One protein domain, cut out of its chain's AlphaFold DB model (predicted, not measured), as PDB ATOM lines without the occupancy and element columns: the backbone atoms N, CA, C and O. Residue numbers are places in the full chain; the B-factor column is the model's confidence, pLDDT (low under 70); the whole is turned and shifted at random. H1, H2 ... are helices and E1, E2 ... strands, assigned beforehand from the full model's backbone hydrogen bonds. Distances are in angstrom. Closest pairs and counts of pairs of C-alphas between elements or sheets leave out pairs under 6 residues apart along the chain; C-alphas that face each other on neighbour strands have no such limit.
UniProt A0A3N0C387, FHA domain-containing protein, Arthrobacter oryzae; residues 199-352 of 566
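Overview. This is residues 199 to 352 of the 566 residues of the protein "FHA domain-containing protein" of Arthrobacter oryzae (UniProt A0A3N0C387). A small head of two two-stranded sheets, E2 with E4 and E1 with E3, packs on the last part of one very long helix, H2; at its other end H1 folds back along H2, and this helical hairpin makes a long arm. Residues 295 to 303, of which 295 to 300 belong to H3, stick out. The 154 printed residues hold three named helices and four named strands in the order E1 H1 H2 H3 E2 E3 E4, of mixed class; E2 and E4 are antiparallel, E1 and E3 parallel. The whole is extended, with a radius of gyration of the C-alphas of 26.5 A and spans of 88 by 29 by 29 A.

Along the chain. Find E2 at residues 317 to 325, 19.0 A long, and E4 at 341 to 349, 19.9 A. E1 is residues 207 to 210, beginning at C-alpha (-8.420, 7.251, -9.526), and E3 is 328 to 331. From C-alpha 243 at (6.199, 56.450, -22.323), H2 runs 66.4 A to residue 287. H1 is residues 218 to 239, 31.7 A, and H3 is 291 to 300.

Arrangement. Between E2 and E4, look at N 319 and O 347, 2.8 A apart. E2 bends by 86 degrees at residue 320, and E4 by 79 degrees at 344. E2 runs on into E3 at 54 degrees; there N 329 and O 207 of E1 are 2.9 A apart. The closest C-alphas of H2 and E4 are those of Arg 284 and Pro 346, 6.1 A. H1 and H2, a hairpin, touch through residues 243 to 255 of H2 alone, closest at the C-alphas of Ala 236 and Phe 244, 5.5 A, at a shallow tilt of 11 degrees, opposite ways. In H3 every O i to N i+4 pair is within hydrogen-bond range; in H1 16 of 18, in H2 39 of 41.

Size, cuts and confidence. The C-alphas farthest apart, of Thr 239 and Gly 301, are 88.9 A apart. The printed part has no cut. The link from H3 to E2, residues 301 to 316, is long. Look for pLDDT under 70 at residues 213 to 220, 254 to 259 and 300 to 313.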
ATOM      1  N   GLY A 199     -14.853  -9.092 -12.847       89.00
ATOM      2  CA  GLY A 199     -15.977  -9.424 -11.975       89.00
ATOM      3  C   GLY A 199     -15.527  -9.969 -10.620       89.00
ATOM      4  O   GLY A 199     -14.765 -10.935 -10.549       89.00
ATOM      5  N   GLY A 200     -16.018  -9.346  -9.548       89.62
ATOM      6  CA  GLY A 200     -15.639  -9.629  -8.163       89.62
ATOM      7  C   GLY A 200     -14.480  -8.779  -7.634       89.62
ATOM      8  O   GLY A 200     -14.038  -9.004  -6.508       89.62
ATOM      9  N   GLY A 201     -13.971  -7.832  -8.428       89.12
ATOM     10  CA  GLY A 201     -12.802  -7.016  -8.092       89.12
ATOM     11  C   GLY A 201     -13.110  -5.811  -7.202       89.12
ATOM     12  O   GLY A 201     -14.244  -5.342  -7.124       89.12
ATOM     13  N   THR A 202     -12.067  -5.275  -6.562       89.12
ATOM     14  CA  THR A 202     -12.161  -4.054  -5.747       89.12
ATOM     15  C   THR A 202     -12.222  -2.785  -6.602       89.12
ATOM     16  O   THR A 202     -11.641  -2.702  -7.687       89.12
ATOM     17  N   VAL A 203     -12.907  -1.768  -6.077       88.25
ATOM     18  CA  VAL A 203     -12.978  -0.407  -6.632       88.25
ATOM     19  C   VAL A 203     -12.647   0.668  -5.591       88.25
ATOM     20  O   VAL A 203     -12.905   1.855  -5.816       88.25
ATOM     21  N   ASP A 204     -12.072   0.255  -4.460       89.31
ATOM     22  CA  ASP A 204     -11.789   1.130  -3.319       89.31
ATOM     23  C   ASP A 204     -10.638   2.093  -3.584       89.31
ATOM     24  O   ASP A 204     -10.624   3.210  -3.059       89.31
ATOM     25  N   GLU A 205      -9.692   1.710  -4.441       91.25
ATOM     26  CA  GLU A 205      -8.580   2.582  -4.797       91.25
ATOM     27  C   GLU A 205      -9.063   3.780  -5.635       91.25
ATOM     28  O   GLU A 205      -9.694   3.603  -6.689       91.25
ATOM     29  N   PRO A 206      -8.775   5.023  -5.208       94.94
ATOM     30  CA  PRO A 206      -9.201   6.208  -5.935       94.94
ATOM     31  C   PRO A 206      -8.411   6.385  -7.232       94.94
ATOM     32  O   PRO A 206      -7.195   6.203  -7.273       94.94
ATOM     33  N   ILE A 207      -9.087   6.842  -8.286       95.44
ATOM     34  CA  ILE A 207      -8.420   7.251  -9.526       95.44
ATOM     35  C   ILE A 207      -7.732   8.595  -9.285       95.44
ATOM     36  O   ILE A 207      -8.369   9.590  -8.921       95.44
ATOM     37  N   VAL A 208      -6.418   8.624  -9.492       95.44
ATOM     38  CA  VAL A 208      -5.603   9.824  -9.300       95.44
ATOM     39  C   VAL A 208      -5.697  10.734 -10.526       95.44
ATOM     40  O   VAL A 208      -5.392  10.324 -11.644       95.44
ATOM     41  N   VAL A 209      -6.073  11.995 -10.314       95.38
ATOM     42  CA  VAL A 209      -6.147  13.035 -11.350       95.38
ATOM     43  C   VAL A 209      -5.119  14.123 -11.053       95.38
ATOM     44  O   VAL A 209      -5.132  14.743  -9.987       95.38
ATOM     45  N   ARG A 210      -4.231  14.390 -12.016       90.94
ATOM     46  CA  ARG A 210      -3.206  15.433 -11.883       90.94
ATOM     47  C   ARG A 210      -3.842  16.824 -11.898       90.94
ATOM     48  O   ARG A 210      -4.542  17.199 -12.836       90.94
ATOM     49  N   ASN A 211      -3.561  17.607 -10.865       84.31
ATOM     50  CA  ASN A 211      -4.019  18.977 -10.696       84.31
ATOM     51  C   ASN A 211      -2.903  19.963 -11.074       84.31
ATOM     52  O   ASN A 211      -2.095  20.360 -10.240       84.31
ATOM     53  N   GLY A 212      -2.881  20.398 -12.334       76.81
ATOM     54  CA  GLY A 212      -1.917  21.395 -12.825       76.81
ATOM     55  C   GLY A 212      -2.227  22.848 -12.438       76.81
ATOM     56  O   GLY A 212      -1.524  23.753 -12.878       76.81
ATOM     57  N   VAL A 213      -3.290  23.103 -11.662       69.69
ATOM     58  CA  VAL A 213      -3.698  24.468 -11.298       69.69
ATOM     59  C   VAL A 213      -2.868  24.949 -10.112       69.69
ATOM     60  O   VAL A 213      -3.067  24.492  -8.984       69.69
ATOM     61  N   THR A 214      -1.995  25.930 -10.336       66.00
ATOM     62  CA  THR A 214      -1.312  26.629  -9.244       66.00
ATOM     63  C   THR A 214      -2.309  27.535  -8.503       66.00
ATOM     64  O   THR A 214      -3.037  28.316  -9.130       66.00
ATOM     65  N   PRO A 215      -2.425  27.439  -7.165       62.78
ATOM     66  CA  PRO A 215      -3.320  28.298  -6.404       62.78
ATOM     67  C   PRO A 215      -2.728  29.709  -6.315       62.78
ATOM     68  O   PRO A 215      -1.956  30.014  -5.414       62.78
ATOM     69  N   VAL A 216      -3.102  30.589  -7.243       63.19
ATOM     70  CA  VAL A 216      -2.835  32.027  -7.110       63.19
ATOM     71  C   VAL A 216      -4.030  32.671  -6.414       63.19
ATOM     72  O   VAL A 216      -5.174  32.498  -6.851       63.19
ATOM     73  N   SER A 217      -3.800  33.381  -5.307       68.88
ATOM     74  CA  SER A 217      -4.895  34.042  -4.595       68.88
ATOM     75  C   SER A 217      -5.468  35.186  -5.453       68.88
ATOM     76  O   SER A 217      -4.710  35.894  -6.121       68.88
ATOM     77  N   PRO A 218      -6.800  35.398  -5.465       68.19
ATOM     78  CA  PRO A 218      -7.398  36.497  -6.223       68.19
ATOM     79  C   PRO A 218      -6.859  37.856  -5.761       68.19
ATOM     80  O   PRO A 218      -6.637  38.739  -6.580       68.19
ATOM     81  N   ALA A 219      -6.586  37.988  -4.459       67.75
ATOM     82  CA  ALA A 219      -5.944  39.160  -3.880       67.75
ATOM     83  C   ALA A 219      -4.516  39.360  -4.411       67.75
ATOM     84  O   ALA A 219      -4.170  40.482  -4.756       67.75
ATOM     85  N   ALA A 220      -3.715  38.295  -4.548       68.25
ATOM     86  CA  ALA A 220      -2.382  38.402  -5.137       68.25
ATOM     87  C   ALA A 220      -2.445  38.816  -6.609       68.25
ATOM     88  O   ALA A 220      -1.657  39.656  -7.009       68.25
ATOM     89  N   LEU A 221      -3.398  38.297  -7.395       70.94
ATOM     90  CA  LEU A 221      -3.589  38.706  -8.796       70.94
ATOM     91  C   LEU A 221      -4.011  40.174  -8.933       70.94
ATOM     92  O   LEU A 221      -3.522  40.872  -9.815       70.94
ATOM     93  N   ILE A 222      -4.917  40.649  -8.075       71.69
ATOM     94  CA  ILE A 222      -5.355  42.051  -8.087       71.69
ATOM     95  C   ILE A 222      -4.220  42.959  -7.616       71.69
ATOM     96  O   ILE A 222      -3.985  43.992  -8.230       71.69
ATOM     97  N   LEU A 223      -3.488  42.570  -6.570       73.12
ATOM     98  CA  LEU A 223      -2.361  43.337  -6.050       73.12
ATOM     99  C   LEU A 223      -1.228  43.433  -7.079       73.12
ATOM    100  O   LEU A 223      -0.732  44.528  -7.329       73.12
ATOM    101  N   THR A 224      -0.850  42.321  -7.717       70.81
ATOM    102  CA  THR A 224       0.202  42.323  -8.743       70.81
ATOM    103  C   THR A 224      -0.213  43.075 -10.001       70.81
ATOM    104  O   THR A 224       0.654  43.669 -10.628       70.81
ATOM    105  N   ALA A 225      -1.505  43.112 -10.352       73.44
ATOM    106  CA  ALA A 225      -2.019  43.887 -11.485       73.44
ATOM    107  C   ALA A 225      -2.189  45.388 -11.185       73.44
ATOM    108  O   ALA A 225      -1.851  46.225 -12.021       73.44
ATOM    109  N   ALA A 226      -2.719  45.742 -10.013       77.94
ATOM    110  CA  ALA A 226      -3.077  47.117  -9.670       77.94
ATOM    111  C   ALA A 226      -1.864  47.960  -9.266       77.94
ATOM    112  O   ALA A 226      -1.806  49.141  -9.598       77.94
ATOM    113  N   LEU A 227      -0.885  47.367  -8.577       81.50
ATOM    114  CA  LEU A 227       0.265  48.096  -8.041       81.50
ATOM    115  C   LEU A 227       1.164  48.686  -9.151       81.50
ATOM    116  O   LEU A 227       1.453  49.881  -9.084       81.50
ATOM    117  N   PRO A 228       1.526  47.950 -10.225       80.56
ATOM    118  CA  PRO A 228       2.257  48.517 -11.360       80.56
ATOM    119  C   PRO A 228       1.433  49.548 -12.132       80.56
ATOM    120  O   PRO A 228       1.979  50.566 -12.546       80.56
ATOM    121  N   LEU A 229       0.127  49.308 -12.305       83.19
ATOM    122  CA  LEU A 229      -0.765  50.221 -13.023       83.19
ATOM    123  C   LEU A 229      -0.855  51.577 -12.309       83.19
ATOM    124  O   LEU A 229      -0.664  52.615 -12.937       83.19
ATOM    125  N   LEU A 230      -1.081  51.564 -10.992       86.25
ATOM    126  CA  LEU A 230      -1.120  52.769 -10.162       86.25
ATOM    127  C   LEU A 230       0.233  53.492 -10.158       86.25
ATOM    128  O   LEU A 230       0.265  54.714 -10.295       86.25
ATOM    129  N   ALA A 231       1.341  52.750 -10.065       85.31
ATOM    130  CA  ALA A 231       2.683  53.324 -10.113       85.31
ATOM    131  C   ALA A 231       2.983  53.995 -11.464       85.31
ATOM    132  O   ALA A 231       3.469  55.123 -11.486       85.31
ATOM    133  N   GLY A 232       2.665  53.349 -12.591       86.56
ATOM    134  CA  GLY A 232       2.923  53.913 -13.919       86.56
ATOM    135  C   GLY A 232       2.018  55.092 -14.270       86.56
ATOM    136  O   GLY A 232       2.499  56.058 -14.856       86.56
ATOM    137  N   VAL A 233       0.743  55.066 -13.856       86.56
ATOM    138  CA  VAL A 233      -0.156  56.226 -13.985       86.56
ATOM    139  C   VAL A 233       0.355  57.391 -13.136       86.56
ATOM    140  O   VAL A 233       0.451  58.508 -13.639       86.56
ATOM    141  N   GLY A 234       0.751  57.136 -11.885       88.56
ATOM    142  CA  GLY A 234       1.325  58.156 -11.005       88.56
ATOM    143  C   GLY A 234       2.597  58.785 -11.581       88.56
ATOM    144  O   GLY A 234       2.719  60.009 -11.609       88.56
ATOM    145  N   LEU A 235       3.513  57.967 -12.115       88.25
ATOM    146  CA  LEU A 235       4.746  58.459 -12.732       88.25
ATOM    147  C   LEU A 235       4.477  59.271 -14.003       88.25
ATOM    148  O   LEU A 235       5.115  60.301 -14.204       88.25
ATOM    149  N   ALA A 236       3.543  58.834 -14.852       89.50
ATOM    150  CA  ALA A 236       3.187  59.548 -16.077       89.50
ATOM    151  C   ALA A 236       2.599  60.935 -15.774       89.50
ATOM    152  O   ALA A 236       2.971  61.910 -16.422       89.50
ATOM    153  N   VAL A 237       1.736  61.033 -14.755       90.50
ATOM    154  CA  VAL A 237       1.163  62.311 -14.300       90.50
ATOM    155  C   VAL A 237       2.241  63.226 -13.714       90.50
ATOM    156  O   VAL A 237       2.238  64.420 -13.993       90.50
ATOM    157  N   PHE A 238       3.180  62.678 -12.936       92.69
ATOM    158  CA  PHE A 238       4.230  63.466 -12.286       92.69
ATOM    159  C   PHE A 238       5.328  63.939 -13.254       92.69
ATOM    160  O   PHE A 238       5.834  65.048 -13.124       92.69
ATOM    161  N   THR A 239       5.706  63.105 -14.228       88.56
ATOM    162  CA  THR A 239       6.817  63.386 -15.160       88.56
ATOM    163  C   THR A 239       6.371  63.991 -16.494       88.56
ATOM    164  O   THR A 239       7.206  64.504 -17.234       88.56
ATOM    165  N   GLY A 240       5.082  63.907 -16.846       87.81
ATOM    166  CA  GLY A 240       4.549  64.341 -18.145       87.81
ATOM    167  C   GLY A 240       4.937  63.441 -19.330       87.81
ATOM    168  O   GLY A 240       4.580  63.728 -20.474       87.81
ATOM    169  N   MET A 241       5.658  62.342 -19.087       90.12
ATOM    170  CA  MET A 241       6.146  61.437 -20.128       90.12
ATOM    171  C   MET A 241       5.171  60.280 -20.362       90.12
ATOM    172  O   MET A 241       5.072  59.342 -19.570       90.12
ATOM    173  N   TRP A 242       4.512  60.287 -21.521       83.88
ATOM    174  CA  TRP A 242       3.553  59.252 -21.931       83.88
ATOM    175  C   TRP A 242       4.169  57.848 -22.073       83.88
ATOM    176  O   TRP A 242       3.456  56.849 -22.008       83.88
ATOM    177  N   MET A 243       5.495  57.736 -22.199       84.69
ATOM    178  CA  MET A 243       6.199  56.450 -22.323       84.69
ATOM    179  C   MET A 243       5.993  55.525 -21.110       84.69
ATOM    180  O   MET A 243       6.006  54.303 -21.264       84.69
ATOM    181  N   PHE A 244       5.733  56.071 -19.917       84.81
ATOM    182  CA  PHE A 244       5.458  55.266 -18.721       84.81
ATOM    183  C   PHE A 244       4.124  54.503 -18.796       84.81
ATOM    184  O   PHE A 244       4.018  53.417 -18.220       84.81
ATOM    185  N   LEU A 245       3.147  54.995 -19.575       82.56
ATOM    186  CA  LEU A 245       1.898  54.277 -19.875       82.56
ATOM    187  C   LEU A 245       2.137  53.061 -20.783       82.56
ATOM    188  O   LEU A 245       1.519  52.012 -20.600       82.56
ATOM    189  N   ALA A 246       3.072  53.162 -21.733       81.19
ATOM    190  CA  ALA A 246       3.420  52.048 -22.614       81.19
ATOM    191  C   ALA A 246       4.079  50.892 -21.835       81.19
ATOM    192  O   ALA A 246       3.712  49.730 -22.018       81.19
ATOM    193  N   PHE A 247       4.984  51.196 -20.896       80.69
ATOM    194  CA  PHE A 247       5.600  50.184 -20.026       80.69
ATOM    195  C   PHE A 247       4.597  49.519 -19.072       80.69
ATOM    196  O   PHE A 247       4.675  48.310 -18.835       80.69
ATOM    197  N   THR A 248       3.613  50.269 -18.564       82.69
ATOM    198  CA  THR A 248       2.534  49.689 -17.748       82.69
ATOM    199  C   THR A 248       1.611  48.796 -18.562       82.69
ATOM    200  O   THR A 248       1.220  47.739 -18.069       82.69
ATOM    201  N   ALA A 249       1.311  49.154 -19.812       78.94
ATOM    202  CA  ALA A 249       0.523  48.312 -20.709       78.94
ATOM    203  C   ALA A 249       1.209  46.959 -20.979       78.94
ATOM    204  O   ALA A 249       0.567  45.913 -20.873       78.94
ATOM    205  N   VAL A 250       2.523  46.949 -21.238       80.06
ATOM    206  CA  VAL A 250       3.298  45.705 -21.421       80.06
ATOM    207  C   VAL A 250       3.331  44.864 -20.134       80.06
ATOM    208  O   VAL A 250       3.155  43.645 -20.187       80.06
ATOM    209  N   SER A 251       3.472  45.496 -18.964       74.94
ATOM    210  CA  SER A 251       3.358  44.806 -17.667       74.94
ATOM    211  C   SER A 251       1.969  44.201 -17.437       74.94
ATOM    212  O   SER A 251       1.859  43.059 -16.992       74.94
ATOM    213  N   ALA A 252       0.899  44.917 -17.789       71.31
ATOM    214  CA  ALA A 252      -0.471  44.429 -17.648       71.31
ATOM    215  C   ALA A 252      -0.738  43.193 -18.528       71.31
ATOM    216  O   ALA A 252      -1.384  42.243 -18.079       71.31
ATOM    217  N   VAL A 253      -0.189  43.157 -19.747       70.56
ATOM    218  CA  VAL A 253      -0.283  41.998 -20.655       70.56
ATOM    219  C   VAL A 253       0.433  40.768 -20.080       70.56
ATOM    220  O   VAL A 253      -0.129  39.671 -20.104       70.56
ATOM    221  N   SER A 254       1.615  40.942 -19.480       68.50
ATOM    222  CA  SER A 254       2.355  39.855 -18.813       68.50
ATOM    223  C   SER A 254       1.600  39.253 -17.618       68.50
ATOM    224  O   SER A 254       1.745  38.066 -17.329       68.50
ATOM    225  N   ILE A 255       0.741  40.035 -16.953       68.00
ATOM    226  CA  ILE A 255      -0.095  39.595 -15.819       68.00
ATOM    227  C   ILE A 255      -1.418  38.969 -16.290       68.00
ATOM    228  O   ILE A 255      -1.963  38.073 -15.639       68.00
ATOM    229  N   LEU A 256      -1.922  39.378 -17.457       67.50
ATOM    230  CA  LEU A 256      -3.103  38.775 -18.076       67.50
ATOM    231  C   LEU A 256      -2.824  37.346 -18.580       67.50
ATOM    232  O   LEU A 256      -3.728  36.505 -18.581       67.50
ATOM    233  N   ALA A 257      -1.576  37.036 -18.950       68.31
ATOM    234  CA  ALA A 257      -1.169  35.714 -19.428       68.31
ATOM    235  C   ALA A 257      -1.429  34.573 -18.405       68.31
ATOM    236  O   ALA A 257      -2.090  33.600 -18.785       68.31
ATOM    237  N   PRO A 258      -1.050  34.682 -17.110       67.25
ATOM    238  CA  PRO A 258      -1.451  33.743 -16.051       67.25
ATOM    239  C   PRO A 258      -2.967  33.592 -15.856       67.25
ATOM    240  O   PRO A 258      -3.456  32.519 -15.505       67.25
ATOM    241  N   ALA A 259      -3.743  34.658 -16.075       68.50
ATOM    242  CA  ALA A 259      -5.196  34.609 -15.918       68.50
ATOM    243  C   ALA A 259      -5.867  33.828 -17.062       68.50
ATOM    244  O   ALA A 259      -6.791  33.039 -16.827       68.50
ATOM    245  N   VAL A 260      -5.387  34.009 -18.296       70.00
ATOM    246  CA  VAL A 260      -5.854  33.260 -19.474       70.00
ATOM    247  C   VAL A 260      -5.393  31.800 -19.408       70.00
ATOM    248  O   VAL A 260      -6.207  30.898 -19.629       70.00
ATOM    249  N   SER A 261      -4.142  31.537 -19.015       72.12
ATOM    250  CA  SER A 261      -3.641  30.171 -18.814       72.12
ATOM    251  C   SER A 261      -4.357  29.461 -17.660       72.12
ATOM    252  O   SER A 261      -4.719  28.294 -17.792       72.12
ATOM    253  N   GLY A 262      -4.702  30.173 -16.585       75.62
ATOM    254  CA  GLY A 262      -5.490  29.637 -15.477       75.62
ATOM    255  C   GLY A 262      -6.913  29.228 -15.878       75.62
ATOM    256  O   GLY A 262      -7.433  28.230 -15.374       75.62
ATOM    257  N   ARG A 263      -7.562  29.944 -16.813       78.88
ATOM    258  CA  ARG A 263      -8.861  29.516 -17.376       78.88
ATOM    259  C   ARG A 263      -8.724  28.207 -18.153       78.88
ATOM    260  O   ARG A 263      -9.564  27.325 -17.983       78.88
ATOM    261  N   ARG A 264      -7.665  28.079 -18.958       83.06
ATOM    262  CA  ARG A 264      -7.360  26.861 -19.719       83.06
ATOM    263  C   ARG A 264      -7.073  25.677 -18.790       83.06
ATOM    264  O   ARG A 264      -7.766  24.674 -18.894       83.06
ATOM    265  N   GLN A 265      -6.190  25.839 -17.806       84.31
ATOM    266  CA  GLN A 265      -5.874  24.801 -16.814       84.31
ATOM    267  C   GLN A 265      -7.111  24.342 -16.023       84.31
ATOM    268  O   GLN A 265      -7.283  23.158 -15.753       84.31
ATOM    269  N   ARG A 266      -8.021  25.262 -15.661       85.00
ATOM    270  CA  ARG A 266      -9.288  24.899 -14.998       85.00
ATOM    271  C   ARG A 266     -10.210  24.090 -15.906       85.00
ATOM    272  O   ARG A 266     -10.942  23.241 -15.404       85.00
ATOM    273  N   ARG A 267     -10.226  24.383 -17.207       88.00
ATOM    274  CA  ARG A 267     -11.006  23.625 -18.188       88.00
ATOM    275  C   ARG A 267     -10.417  22.229 -18.380       88.00
ATOM    276  O   ARG A 267     -11.158  21.267 -18.241       88.00
ATOM    277  N   GLU A 268      -9.104  22.135 -18.564       90.06
ATOM    278  CA  GLU A 268      -8.373  20.865 -18.666       90.06
ATOM    279  C   GLU A 268      -8.580  20.000 -17.412       90.06
ATOM    280  O   GLU A 268      -8.897  18.821 -17.524       90.06
ATOM    281  N   LEU A 269      -8.527  20.590 -16.210       90.44
ATOM    282  CA  LEU A 269      -8.830  19.872 -14.968       90.44
ATOM    283  C   LEU A 269     -10.282  19.373 -14.920       90.44
ATOM    284  O   LEU A 269     -10.524  18.257 -14.478       90.44
ATOM    285  N   ARG A 270     -11.262  20.178 -15.355       91.50
ATOM    286  CA  ARG A 270     -12.674  19.750 -15.394       91.50
ATOM    287  C   ARG A 270     -12.883  18.593 -16.363       91.50
ATOM    288  O   ARG A 270     -13.602  17.660 -16.025       91.50
ATOM    289  N   GLU A 271     -12.262  18.658 -17.536       94.12
ATOM    290  CA  GLU A 271     -12.310  17.597 -18.543       94.12
ATOM    291  C   GLU A 271     -11.629  16.321 -18.017       94.12
ATOM    292  O   GLU A 271     -12.217  15.247 -18.098       94.12
ATOM    293  N   ALA A 272     -10.469  16.440 -17.360       94.12
ATOM    294  CA  ALA A 272      -9.779  15.315 -16.727       94.12
ATOM    295  C   ALA A 272     -10.591  14.681 -15.583       94.12
ATOM    296  O   ALA A 272     -10.684  13.461 -15.492       94.12
ATOM    297  N   VAL A 273     -11.230  15.494 -14.731       96.12
ATOM    298  CA  VAL A 273     -12.121  15.008 -13.663       96.12
ATOM    299  C   VAL A 273     -13.352  14.312 -14.246       96.12
ATOM    300  O   VAL A 273     -13.750  13.268 -13.737       96.12
ATOM    301  N   ALA A 274     -13.950  14.850 -15.312       95.31
ATOM    302  CA  ALA A 274     -15.092  14.225 -15.978       95.31
ATOM    303  C   ALA A 274     -14.712  12.885 -16.632       95.31
ATOM    304  O   ALA A 274     -15.442  11.905 -16.482       95.31
ATOM    305  N   ALA A 275     -13.555  12.823 -17.297       95.31
ATOM    306  CA  ALA A 275     -13.025  11.591 -17.874       95.31
ATOM    307  C   ALA A 275     -12.739  10.538 -16.791       95.31
ATOM    308  O   ALA A 275     -13.181   9.397 -16.912       95.31
ATOM    309  N   ALA A 276     -12.094  10.930 -15.689       96.56
ATOM    310  CA  ALA A 276     -11.820  10.036 -14.565       96.56
ATOM    311  C   ALA A 276     -13.106   9.558 -13.868       96.56
ATOM    312  O   ALA A 276     -13.203   8.402 -13.467       96.56
ATOM    313  N   ALA A 277     -14.129  10.410 -13.761       96.50
ATOM    314  CA  ALA A 277     -15.436  10.010 -13.241       96.50
ATOM    315  C   ALA A 277     -16.113   8.964 -14.143       96.50
ATOM    316  O   ALA A 277     -16.677   7.986 -13.650       96.50
ATOM    317  N   GLN A 278     -16.030   9.131 -15.467       94.69
ATOM    318  CA  GLN A 278     -16.537   8.136 -16.410       94.69
ATOM    319  C   GLN A 278     -15.751   6.821 -16.323       94.69
ATOM    320  O   GLN A 278     -16.360   5.750 -16.344       94.69
ATOM    321  N   GLN A 279     -14.431   6.896 -16.143       94.44
ATOM    322  CA  GLN A 279     -13.583   5.733 -15.902       94.44
ATOM    323  C   GLN A 279     -13.970   5.003 -14.606       94.44
ATOM    324  O   GLN A 279     -14.102   3.782 -14.627       94.44
ATOM    325  N   ASP A 280     -14.226   5.710 -13.497       95.44
ATOM    326  CA  ASP A 280     -14.685   5.084 -12.244       95.44
ATOM    327  C   ASP A 280     -16.052   4.406 -12.422       95.44
ATOM    328  O   ASP A 280     -16.267   3.280 -11.970       95.44
ATOM    329  N   ARG A 281     -16.974   5.044 -13.155       93.69
ATOM    330  CA  ARG A 281     -18.275   4.448 -13.487       93.69
ATOM    331  C   ARG A 281     -18.118   3.145 -14.275       93.69
ATOM    332  O   ARG A 281     -18.783   2.162 -13.949       93.69
ATOM    333  N   GLN A 282     -17.265   3.132 -15.300       90.62
ATOM    334  CA  GLN A 282     -16.990   1.937 -16.104       90.62
ATOM    335  C   GLN A 282     -16.320   0.846 -15.269       90.62
ATOM    336  O   GLN A 282     -16.775  -0.295 -15.288       90.62
ATOM    337  N   ARG A 283     -15.311   1.211 -14.471       91.44
ATOM    338  CA  ARG A 283     -14.622   0.308 -13.544       91.44
ATOM    339  C   ARG A 283     -15.611  -0.397 -12.615       91.44
ATOM    340  O   ARG A 283     -15.650  -1.619 -12.595       91.44
ATOM    341  N   ARG A 284     -16.499   0.342 -11.938       92.62
ATOM    342  CA  ARG A 284     -17.537  -0.234 -11.057       92.62
ATOM    343  C   ARG A 284     -18.480  -1.192 -11.780       92.62
ATOM    344  O   ARG A 284     -18.874  -2.201 -11.207       92.62
ATOM    345  N   ARG A 285     -18.856  -0.890 -13.026       88.62
ATOM    346  CA  ARG A 285     -19.716  -1.771 -13.835       88.62
ATOM    347  C   ARG A 285     -19.017  -3.077 -14.209       88.62
ATOM    348  O   ARG A 285     -19.651  -4.120 -14.106       88.62
ATOM    349  N   ARG A 286     -17.737  -3.018 -14.591       88.19
ATOM    350  CA  ARG A 286     -16.928  -4.200 -14.939       88.19
ATOM    351  C   ARG A 286     -16.585  -5.055 -13.722       88.19
ATOM    352  O   ARG A 286     -16.632  -6.274 -13.812       88.19
ATOM    353  N   SER A 287     -16.303  -4.425 -12.582       90.69
ATOM    354  CA  SER A 287     -15.988  -5.134 -11.337       90.69
ATOM    355  C   SER A 287     -17.210  -5.762 -10.665       90.69
ATOM    356  O   SER A 287     -17.074  -6.749  -9.948       90.69
ATOM    357  N   ALA A 288     -18.410  -5.225 -10.904       92.44
ATOM    358  CA  ALA A 288     -19.658  -5.707 -10.315       92.44
ATOM    359  C   ALA A 288     -20.787  -5.847 -11.365       92.44
ATOM    360  O   ALA A 288     -21.795  -5.117 -11.311       92.44
ATOM    361  N   PRO A 289     -20.642  -6.769 -12.339       90.69
ATOM    362  CA  PRO A 289     -21.687  -7.041 -13.319       90.69
ATOM    363  C   PRO A 289     -22.957  -7.557 -12.630       90.69
ATOM    364  O   PRO A 289     -22.928  -8.077 -11.516       90.69
ATOM    365  N   SER A 290     -24.123  -7.343 -13.238       89.81
ATOM    366  CA  SER A 290     -25.377  -7.814 -12.637       89.81
ATOM    367  C   SER A 290     -25.532  -9.325 -12.803       89.81
ATOM    368  O   SER A 290     -24.976  -9.914 -13.727       89.81
ATOM    369  N   ALA A 291     -26.373  -9.948 -11.974       89.12
ATOM    370  CA  ALA A 291     -26.731 -11.356 -12.148       89.12
ATOM    371  C   ALA A 291     -27.316 -11.652 -13.546       89.12
ATOM    372  O   ALA A 291     -27.111 -12.739 -14.075       89.12
ATOM    373  N   ALA A 292     -28.007 -10.685 -14.163       86.75
ATOM    374  CA  ALA A 292     -28.500 -10.806 -15.534       86.75
ATOM    375  C   ALA A 292     -27.374 -10.809 -16.575       86.75
ATOM    376  O   ALA A 292     -27.441 -11.592 -17.516       86.75
ATOM    377  N   ASP A 293     -26.345  -9.973 -16.406       85.62
ATOM    378  CA  ASP A 293     -25.202  -9.940 -17.330       85.62
ATOM    379  C   ASP A 293     -24.436 -11.272 -17.269       85.62
ATOM    380  O   ASP A 293     -24.076 -11.841 -18.298       85.62
ATOM    381  N   LEU A 294     -24.267 -11.817 -16.058       86.19
ATOM    382  CA  LEU A 294     -23.661 -13.132 -15.838       86.19
ATOM    383  C   LEU A 294     -24.479 -14.262 -16.466       86.19
ATOM    384  O   LEU A 294     -23.927 -15.113 -17.160       86.19
ATOM    385  N   ALA A 295     -25.796 -14.263 -16.249       83.06
ATOM    386  CA  ALA A 295     -26.682 -15.263 -16.829       83.06
ATOM    387  C   ALA A 295     -26.696 -15.183 -18.365       83.06
ATOM    388  O   ALA A 295     -26.659 -16.214 -19.032       83.06
ATOM    389  N   ALA A 296     -26.683 -13.976 -18.937       78.81
ATOM    390  CA  ALA A 296     -26.665 -13.784 -20.384       78.81
ATOM    391  C   ALA A 296     -25.363 -14.304 -21.007       78.81
ATOM    392  O   ALA A 296     -25.403 -14.984 -22.030       78.81
ATOM    393  N   HIS A 297     -24.221 -14.050 -20.364       76.94
ATOM    394  CA  HIS A 297     -22.936 -14.588 -20.807       76.94
ATOM    395  C   HIS A 297     -22.878 -16.116 -20.702       76.94
ATOM    396  O   HIS A 297     -22.418 -16.782 -21.624       76.94
ATOM    397  N   ALA A 298     -23.415 -16.692 -19.620       76.50
ATOM    398  CA  ALA A 298     -23.496 -18.142 -19.468       76.50
ATOM    399  C   ALA A 298     -24.349 -18.801 -20.571       76.50
ATOM    400  O   ALA A 298     -23.980 -19.862 -21.071       76.50
ATOM    401  N   ILE A 299     -25.454 -18.163 -20.982       73.56
ATOM    402  CA  ILE A 299     -26.314 -18.630 -22.085       73.56
ATOM    403  C   ILE A 299     -25.596 -18.544 -23.436       73.56
ATOM    404  O   ILE A 299     -25.744 -19.454 -24.251       73.56
ATOM    405  N   ALA A 300     -24.797 -17.497 -23.664       68.50
ATOM    406  CA  ALA A 300     -24.001 -17.356 -24.885       68.50
ATOM    407  C   ALA A 300     -22.947 -18.472 -25.040       68.50
ATOM    408  O   ALA A 300     -22.451 -18.708 -26.138       68.50
ATOM    409  N   GLY A 301     -22.637 -19.199 -23.959       63.53
ATOM    410  CA  GLY A 301     -21.718 -20.335 -23.969       63.53
ATOM    411  C   GLY A 301     -20.244 -19.941 -23.889       63.53
ATOM    412  O   GLY A 301     -19.395 -20.831 -23.754       63.53
ATOM    413  N   ASP A 302     -19.948 -18.642 -23.896       59.47
ATOM    414  CA  ASP A 302     -18.600 -18.114 -23.752       59.47
ATOM    415  C   ASP A 302     -18.008 -18.548 -22.398       59.47
ATOM    416  O   ASP A 302     -18.656 -18.433 -21.349       59.47
ATOM    417  N   PRO A 303     -16.794 -19.129 -22.379       55.50
ATOM    418  CA  PRO A 303     -16.109 -19.379 -21.125       55.50
ATOM    419  C   PRO A 303     -15.789 -18.025 -20.470       55.50
ATOM    420  O   PRO A 303     -15.243 -17.150 -21.146       55.50
ATOM    421  N   PRO A 304     -16.072 -17.842 -19.163       57.97
ATOM    422  CA  PRO A 304     -15.704 -16.606 -18.493       57.97
ATOM    423  C   PRO A 304     -14.187 -16.427 -18.620       57.97
ATOM    424  O   PRO A 304     -13.466 -17.392 -18.334       57.97
ATOM    425  N   PRO A 305     -13.694 -15.248 -19.028       59.94
ATOM    426  CA  PRO A 305     -12.265 -15.018 -19.213       59.94
ATOM    427  C   PRO A 305     -11.491 -15.399 -17.946       59.94
ATOM    428  O   PRO A 305     -11.959 -15.156 -16.827       59.94
ATOM    429  N   GLU A 306     -10.334 -16.042 -18.115       60.16
ATOM    430  CA  GLU A 306      -9.473 -16.356 -16.978       60.16
ATOM    431  C   GLU A 306      -9.004 -15.052 -16.325       60.16
ATOM    432  O   GLU A 306      -8.551 -14.140 -17.029       60.16
ATOM    433  N   PRO A 307      -9.131 -14.921 -14.992       60.62
ATOM    434  CA  PRO A 307      -8.589 -13.762 -14.313       60.62
ATOM    435  C   PRO A 307      -7.058 -13.779 -14.461       60.62
ATOM    436  O   PRO A 307      -6.442 -14.846 -14.392       60.62
ATOM    437  N   PRO A 308      -6.410 -12.619 -14.646       59.66
ATOM    438  CA  PRO A 308      -4.955 -12.559 -14.647       59.66
ATOM    439  C   PRO A 308      -4.415 -13.090 -13.310       59.66
ATOM    440  O   PRO A 308      -4.901 -12.697 -12.250       59.66
ATOM    441  N   ALA A 309      -3.383 -13.940 -13.358       55.38
ATOM    442  CA  ALA A 309      -2.804 -14.629 -12.194       55.38
ATOM    443  C   ALA A 309      -2.376 -13.697 -11.039       55.38
ATOM    444  O   ALA A 309      -2.226 -14.139  -9.905       55.38
ATOM    445  N   SER A 310      -2.196 -12.401 -11.312       54.41
ATOM    446  CA  SER A 310      -1.841 -11.373 -10.329       54.41
ATOM    447  C   SER A 310      -3.021 -10.839  -9.507       54.41
ATOM    448  O   SER A 310      -2.813  -9.987  -8.648       54.41
ATOM    449  N   ARG A 311      -4.261 -11.248  -9.800       60.28
ATOM    450  CA  ARG A 311      -5.466 -10.812  -9.083       60.28
ATOM    451  C   ARG A 311      -6.057 -11.981  -8.304       60.28
ATOM    452  O   ARG A 311      -7.082 -12.534  -8.682       60.28
ATOM    453  N   SER A 312      -5.392 -12.346  -7.215       57.84
ATOM    454  CA  SER A 312      -5.984 -13.131  -6.134       57.84
ATOM    455  C   SER A 312      -6.419 -12.175  -5.025       57.84
ATOM    456  O   SER A 312      -5.742 -11.192  -4.721       57.84
ATOM    457  N   GLY A 313      -7.595 -12.403  -4.459       65.81
ATOM    458  CA  GLY A 313      -8.146 -11.537  -3.429       65.81
ATOM    459  C   GLY A 313      -9.609 -11.859  -3.167       65.81
ATOM    460  O   GLY A 313     -10.261 -12.500  -3.995       65.81
ATOM    461  N   PRO A 314     -10.141 -11.430  -2.019       75.94
ATOM    462  CA  PRO A 314     -11.471 -11.825  -1.630       75.94
ATOM    463  C   PRO A 314     -12.518 -11.104  -2.491       75.94
ATOM    464  O   PRO A 314     -12.378  -9.937  -2.865       75.94
ATOM    465  N   VAL A 315     -13.577 -11.836  -2.823       89.44
ATOM    466  CA  VAL A 315     -14.583 -11.419  -3.807       89.44
ATOM    467  C   VAL A 315     -15.491 -10.321  -3.262       89.44
ATOM    468  O   VAL A 315     -16.127 -10.502  -2.220       89.44
ATOM    469  N   TRP A 316     -15.620  -9.238  -4.023       92.88
ATOM    470  CA  TRP A 316     -16.594  -8.169  -3.802       92.88
ATOM    471  C   TRP A 316     -17.942  -8.529  -4.426       92.88
ATOM    472  O   TRP A 316     -18.011  -8.869  -5.606       92.88
ATOM    473  N   LEU A 317     -19.030  -8.438  -3.657       93.62
ATOM    474  CA  LEU A 317     -20.360  -8.875  -4.105       93.62
ATOM    475  C   LEU A 317     -21.304  -7.696  -4.314       93.62
ATOM    476  O   LEU A 317     -21.505  -6.873  -3.433       93.62
ATOM    477  N   ARG A 318     -21.950  -7.621  -5.470       93.75
ATOM    478  CA  ARG A 318     -22.957  -6.609  -5.784       93.75
ATOM    479  C   ARG A 318     -24.236  -6.845  -4.987       93.75
ATOM    480  O   ARG A 318     -24.879  -7.886  -5.113       93.75
ATOM    481  N   LEU A 319     -24.660  -5.812  -4.268       91.44
ATOM    482  CA  LEU A 319     -25.934  -5.766  -3.550       91.44
ATOM    483  C   LEU A 319     -27.045  -5.115  -4.381       91.44
ATOM    484  O   LEU A 319     -28.216  -5.450  -4.237       91.44
ATOM    485  N   GLY A 320     -26.688  -4.183  -5.265       89.31
ATOM    486  CA  GLY A 320     -27.658  -3.428  -6.050       89.31
ATOM    487  C   GLY A 320     -27.032  -2.237  -6.761       89.31
ATOM    488  O   GLY A 320     -25.860  -2.273  -7.134       89.31
ATOM    489  N   LEU A 321     -27.825  -1.188  -6.961       89.50
ATOM    490  CA  LEU A 321     -27.382   0.098  -7.496       89.50
ATOM    491  C   LEU A 321     -27.665   1.191  -6.465       89.50
ATOM    492  O   LEU A 321     -28.713   1.169  -5.823       89.50
ATOM    493  N   ALA A 322     -26.755   2.151  -6.333       90.81
ATOM    494  CA  ALA A 322     -26.923   3.302  -5.454       90.81
ATOM    495  C   ALA A 322     -26.269   4.554  -6.050       90.81
ATOM    496  O   ALA A 322     -25.294   4.454  -6.799       90.81
ATOM    497  N   GLU A 323     -26.806   5.719  -5.691       93.00
ATOM    498  CA  GLU A 323     -26.207   7.025  -5.975       93.00
ATOM    499  C   GLU A 323     -24.886   7.161  -5.213       93.00
ATOM    500  O   GLU A 323     -24.869   7.103  -3.983       93.00
ATOM    501  N   GLN A 324     -23.772   7.315  -5.933       94.62
ATOM    502  CA  GLN A 324     -22.440   7.391  -5.326       94.62
ATOM    503  C   GLN A 324     -21.584   8.483  -5.987       94.62
ATOM    504  O   GLN A 324     -21.696   8.711  -7.196       94.62
ATOM    505  N   PRO A 325     -20.718   9.177  -5.224       96.56
ATOM    506  CA  PRO A 325     -19.711  10.059  -5.799       96.56
ATOM    507  C   PRO A 325     -18.603   9.252  -6.490       96.56
ATOM    508  O   PRO A 325     -18.357   8.090  -6.159       96.56
ATOM    509  N   ALA A 326     -17.910   9.885  -7.433       96.75
ATOM    510  CA  ALA A 326     -16.747   9.301  -8.083       96.75
ATOM    511  C   ALA A 326     -15.602   9.103  -7.079       96.75
ATOM    512  O   ALA A 326     -15.304   9.993  -6.281       96.75
ATOM    513  N   ASN A 327     -14.932   7.953  -7.136       96.06
ATOM    514  CA  ASN A 327     -13.787   7.654  -6.283       96.06
ATOM    515  C   ASN A 327     -12.505   8.252  -6.887       96.06
ATOM    516  O   ASN A 327     -11.753   7.563  -7.576       96.06
ATOM    517  N   LEU A 328     -12.303   9.561  -6.697       96.38
ATOM    518  CA  LEU A 328     -11.211  10.332  -7.303       96.38
ATOM    519  C   LEU A 328     -10.331  11.010  -6.247       96.38
ATOM    520  O   LEU A 328     -10.841  11.577  -5.280       96.38
ATOM    521  N   ARG A 329      -9.018  11.062  -6.497       95.00
ATOM    522  CA  ARG A 329      -8.045  11.829  -5.699       95.00
ATOM    523  C   ARG A 329      -7.299  12.823  -6.584       95.00
ATOM    524  O   ARG A 329      -6.781  12.448  -7.628       95.00
ATOM    525  N   LEU A 330      -7.218  14.089  -6.172       93.94
ATOM    526  CA  LEU A 330      -6.407  15.087  -6.878       93.94
ATOM    527  C   LEU A 330      -4.964  15.087  -6.369       93.94
ATOM    528  O   LEU A 330      -4.745  15.060  -5.159       93.94
ATOM    529  N   GLU A 331      -4.002  15.202  -7.284       92.75
ATOM    530  CA  GLU A 331      -2.580  15.354  -6.954       92.75
ATOM    531  C   GLU A 331      -1.957  16.575  -7.653       92.75
ATOM    532  O   GLU A 331      -1.900  16.597  -8.885       92.75
ATOM    533  N   PRO A 332      -1.482  17.591  -6.902       89.94
ATOM    534  CA  PRO A 332      -1.569  17.727  -5.444       89.94
ATOM    535  C   PRO A 332      -3.020  17.923  -4.948       89.94
ATOM    536  O   PRO A 332      -3.867  18.426  -5.702       89.94
ATOM    537  N   PRO A 333      -3.313  17.571  -3.677       88.56
ATOM    538  CA  PRO A 333      -4.642  17.726  -3.092       88.56
ATOM    539  C   PRO A 333      -5.132  19.172  -3.144       88.56
ATOM    540  O   PRO A 333      -4.377  20.119  -2.921       88.56
ATOM    541  N   ARG A 334      -6.431  19.351  -3.391       84.69
ATOM    542  CA  ARG A 334      -7.084  20.661  -3.390       84.69
ATOM    543  C   ARG A 334      -8.117  20.725  -2.273       84.69
ATOM    544  O   ARG A 334      -9.062  19.941  -2.257       84.69
ATOM    545  N   SER A 335      -7.963  21.701  -1.380       84.75
ATOM    546  CA  SER A 335      -8.964  22.015  -0.354       84.75
ATOM    547  C   SER A 335     -10.346  22.241  -0.984       84.75
ATOM    548  O   SER A 335     -10.471  22.964  -1.977       84.75
ATOM    549  N   GLY A 336     -11.373  21.598  -0.421       85.69
ATOM    550  CA  GLY A 336     -12.764  21.733  -0.861       85.69
ATOM    551  C   GLY A 336     -13.105  21.047  -2.188       85.69
ATOM    552  O   GLY A 336     -14.158  21.330  -2.754       85.69
ATOM    553  N   PHE A 337     -12.242  20.172  -2.720       90.81
ATOM    554  CA  PHE A 337     -12.614  19.337  -3.861       90.81
ATOM    555  C   PHE A 337     -13.707  18.340  -3.458       90.81
ATOM    556  O   PHE A 337     -13.524  17.549  -2.537       90.81
ATOM    557  N   VAL A 338     -14.830  18.380  -4.175       93.00
ATOM    558  CA  VAL A 338     -15.933  17.427  -4.036       93.00
ATOM    559  C   VAL A 338     -15.992  16.611  -5.326       93.00
ATOM    560  O   VAL A 338     -16.189  17.205  -6.392       93.00
ATOM    561  N   PRO A 339     -15.802  15.282  -5.270       94.19
ATOM    562  CA  PRO A 339     -15.921  14.444  -6.453       94.19
ATOM    563  C   PRO A 339     -17.324  14.538  -7.077       94.19
ATOM    564  O   PRO A 339     -18.316  14.656  -6.351       94.19
ATOM    565  N   PRO A 340     -17.439  14.485  -8.414       95.94
ATOM    566  CA  PRO A 340     -18.731  14.536  -9.091       95.94
ATOM    567  C   PRO A 340     -19.586  13.302  -8.766       95.94
ATOM    568  O   PRO A 340     -19.061  12.206  -8.575       95.94
ATOM    569  N   ALA A 341     -20.911  13.464  -8.743       95.50
ATOM    570  CA  ALA A 341     -21.845  12.348  -8.592       95.50
ATOM    571  C   ALA A 341     -21.855  11.462  -9.848       95.50
ATOM    572  O   ALA A 341     -21.897  11.968 -10.973       95.50
ATOM    573  N   LEU A 342     -21.848  10.141  -9.664       93.44
ATOM    574  CA  LEU A 342     -21.899   9.173 -10.760       93.44
ATOM    575  C   LEU A 342     -23.313   8.718 -11.121       93.44
ATOM    576  O   LEU A 342     -23.459   7.999 -12.115       93.44
ATOM    577  N   GLY A 343     -24.344   9.131 -10.389       89.88
ATOM    578  CA  GLY A 343     -25.658   8.514 -10.538       89.88
ATOM    579  C   GLY A 343     -25.706   7.135  -9.872       89.88
ATOM    580  O   GLY A 343     -24.816   6.754  -9.106       89.88
ATOM    581  N   LEU A 344     -26.710   6.346 -10.256       87.75
ATOM    582  CA  LEU A 344     -26.831   4.930  -9.917       87.75
ATOM    583  C   LEU A 344     -25.676   4.099 -10.504       87.75
ATOM    584  O   LEU A 344     -25.617   3.826 -11.706       87.75
ATOM    585  N   VAL A 345     -24.784   3.638  -9.631       91.50
ATOM    586  CA  VAL A 345     -23.691   2.705  -9.946       91.50
ATOM    587  C   VAL A 345     -23.715   1.513  -8.983       91.50
ATOM    588  O   VAL A 345     -24.360   1.609  -7.934       91.50
ATOM    589  N   PRO A 346     -23.070   0.378  -9.320       93.00
ATOM    590  CA  PRO A 346     -23.048  -0.794  -8.453       93.00
ATOM    591  C   PRO A 346     -22.640  -0.470  -7.016       93.00
ATOM    592  O   PRO A 346     -21.618   0.172  -6.769       93.00
ATOM    593  N   LEU A 347     -23.478  -0.910  -6.079       92.81
ATOM    594  CA  LEU A 347     -23.163  -0.966  -4.660       92.81
ATOM    595  C   LEU A 347     -22.639  -2.367  -4.360       92.81
ATOM    596  O   LEU A 347     -23.316  -3.351  -4.674       92.81
ATOM    597  N   VAL A 348     -21.454  -2.443  -3.767       93.38
ATOM    598  CA  VAL A 348     -20.759  -3.696  -3.469       93.38
ATOM    599  C   VAL A 348     -20.592  -3.890  -1.965       93.38
ATOM    600  O   VAL A 348     -20.501  -2.927  -1.208       93.38
ATOM    601  N   LEU A 349     -20.597  -5.149  -1.551       92.25
ATOM    602  CA  LEU A 349     -20.321  -5.625  -0.211       92.25
ATOM    603  C   LEU A 349     -18.822  -5.871  -0.080       92.25
ATOM    604  O   LEU A 349     -18.252  -6.623  -0.875       92.25
ATOM    605  N   ASP A 350     -18.230  -5.247   0.934       87.12
ATOM    606  CA  ASP A 350     -16.831  -5.436   1.289       87.12
ATOM    607  C   ASP A 350     -16.602  -6.867   1.808       87.12
ATOM    608  O   ASP A 350     -17.274  -7.298   2.753       87.12
ATOM    609  N   PRO A 351     -15.666  -7.619   1.205       87.50
ATOM    610  CA  PRO A 351     -15.312  -8.953   1.649       87.50
ATOM    611  C   PRO A 351     -14.694  -9.048   3.052       87.50
ATOM    612  O   PRO A 351     -14.598 -10.169   3.553       87.50
ATOM    613  N   SER A 352     -14.235  -7.940   3.646       86.25
ATOM    614  CA  SER A 352     -13.529  -7.907   4.938       86.25
ATOM    615  C   SER A 352     -14.406  -8.306   6.131       86.25
ATOM    616  O   SER A 352     -13.900  -8.714   7.179       86.25
TER     617      SER A 352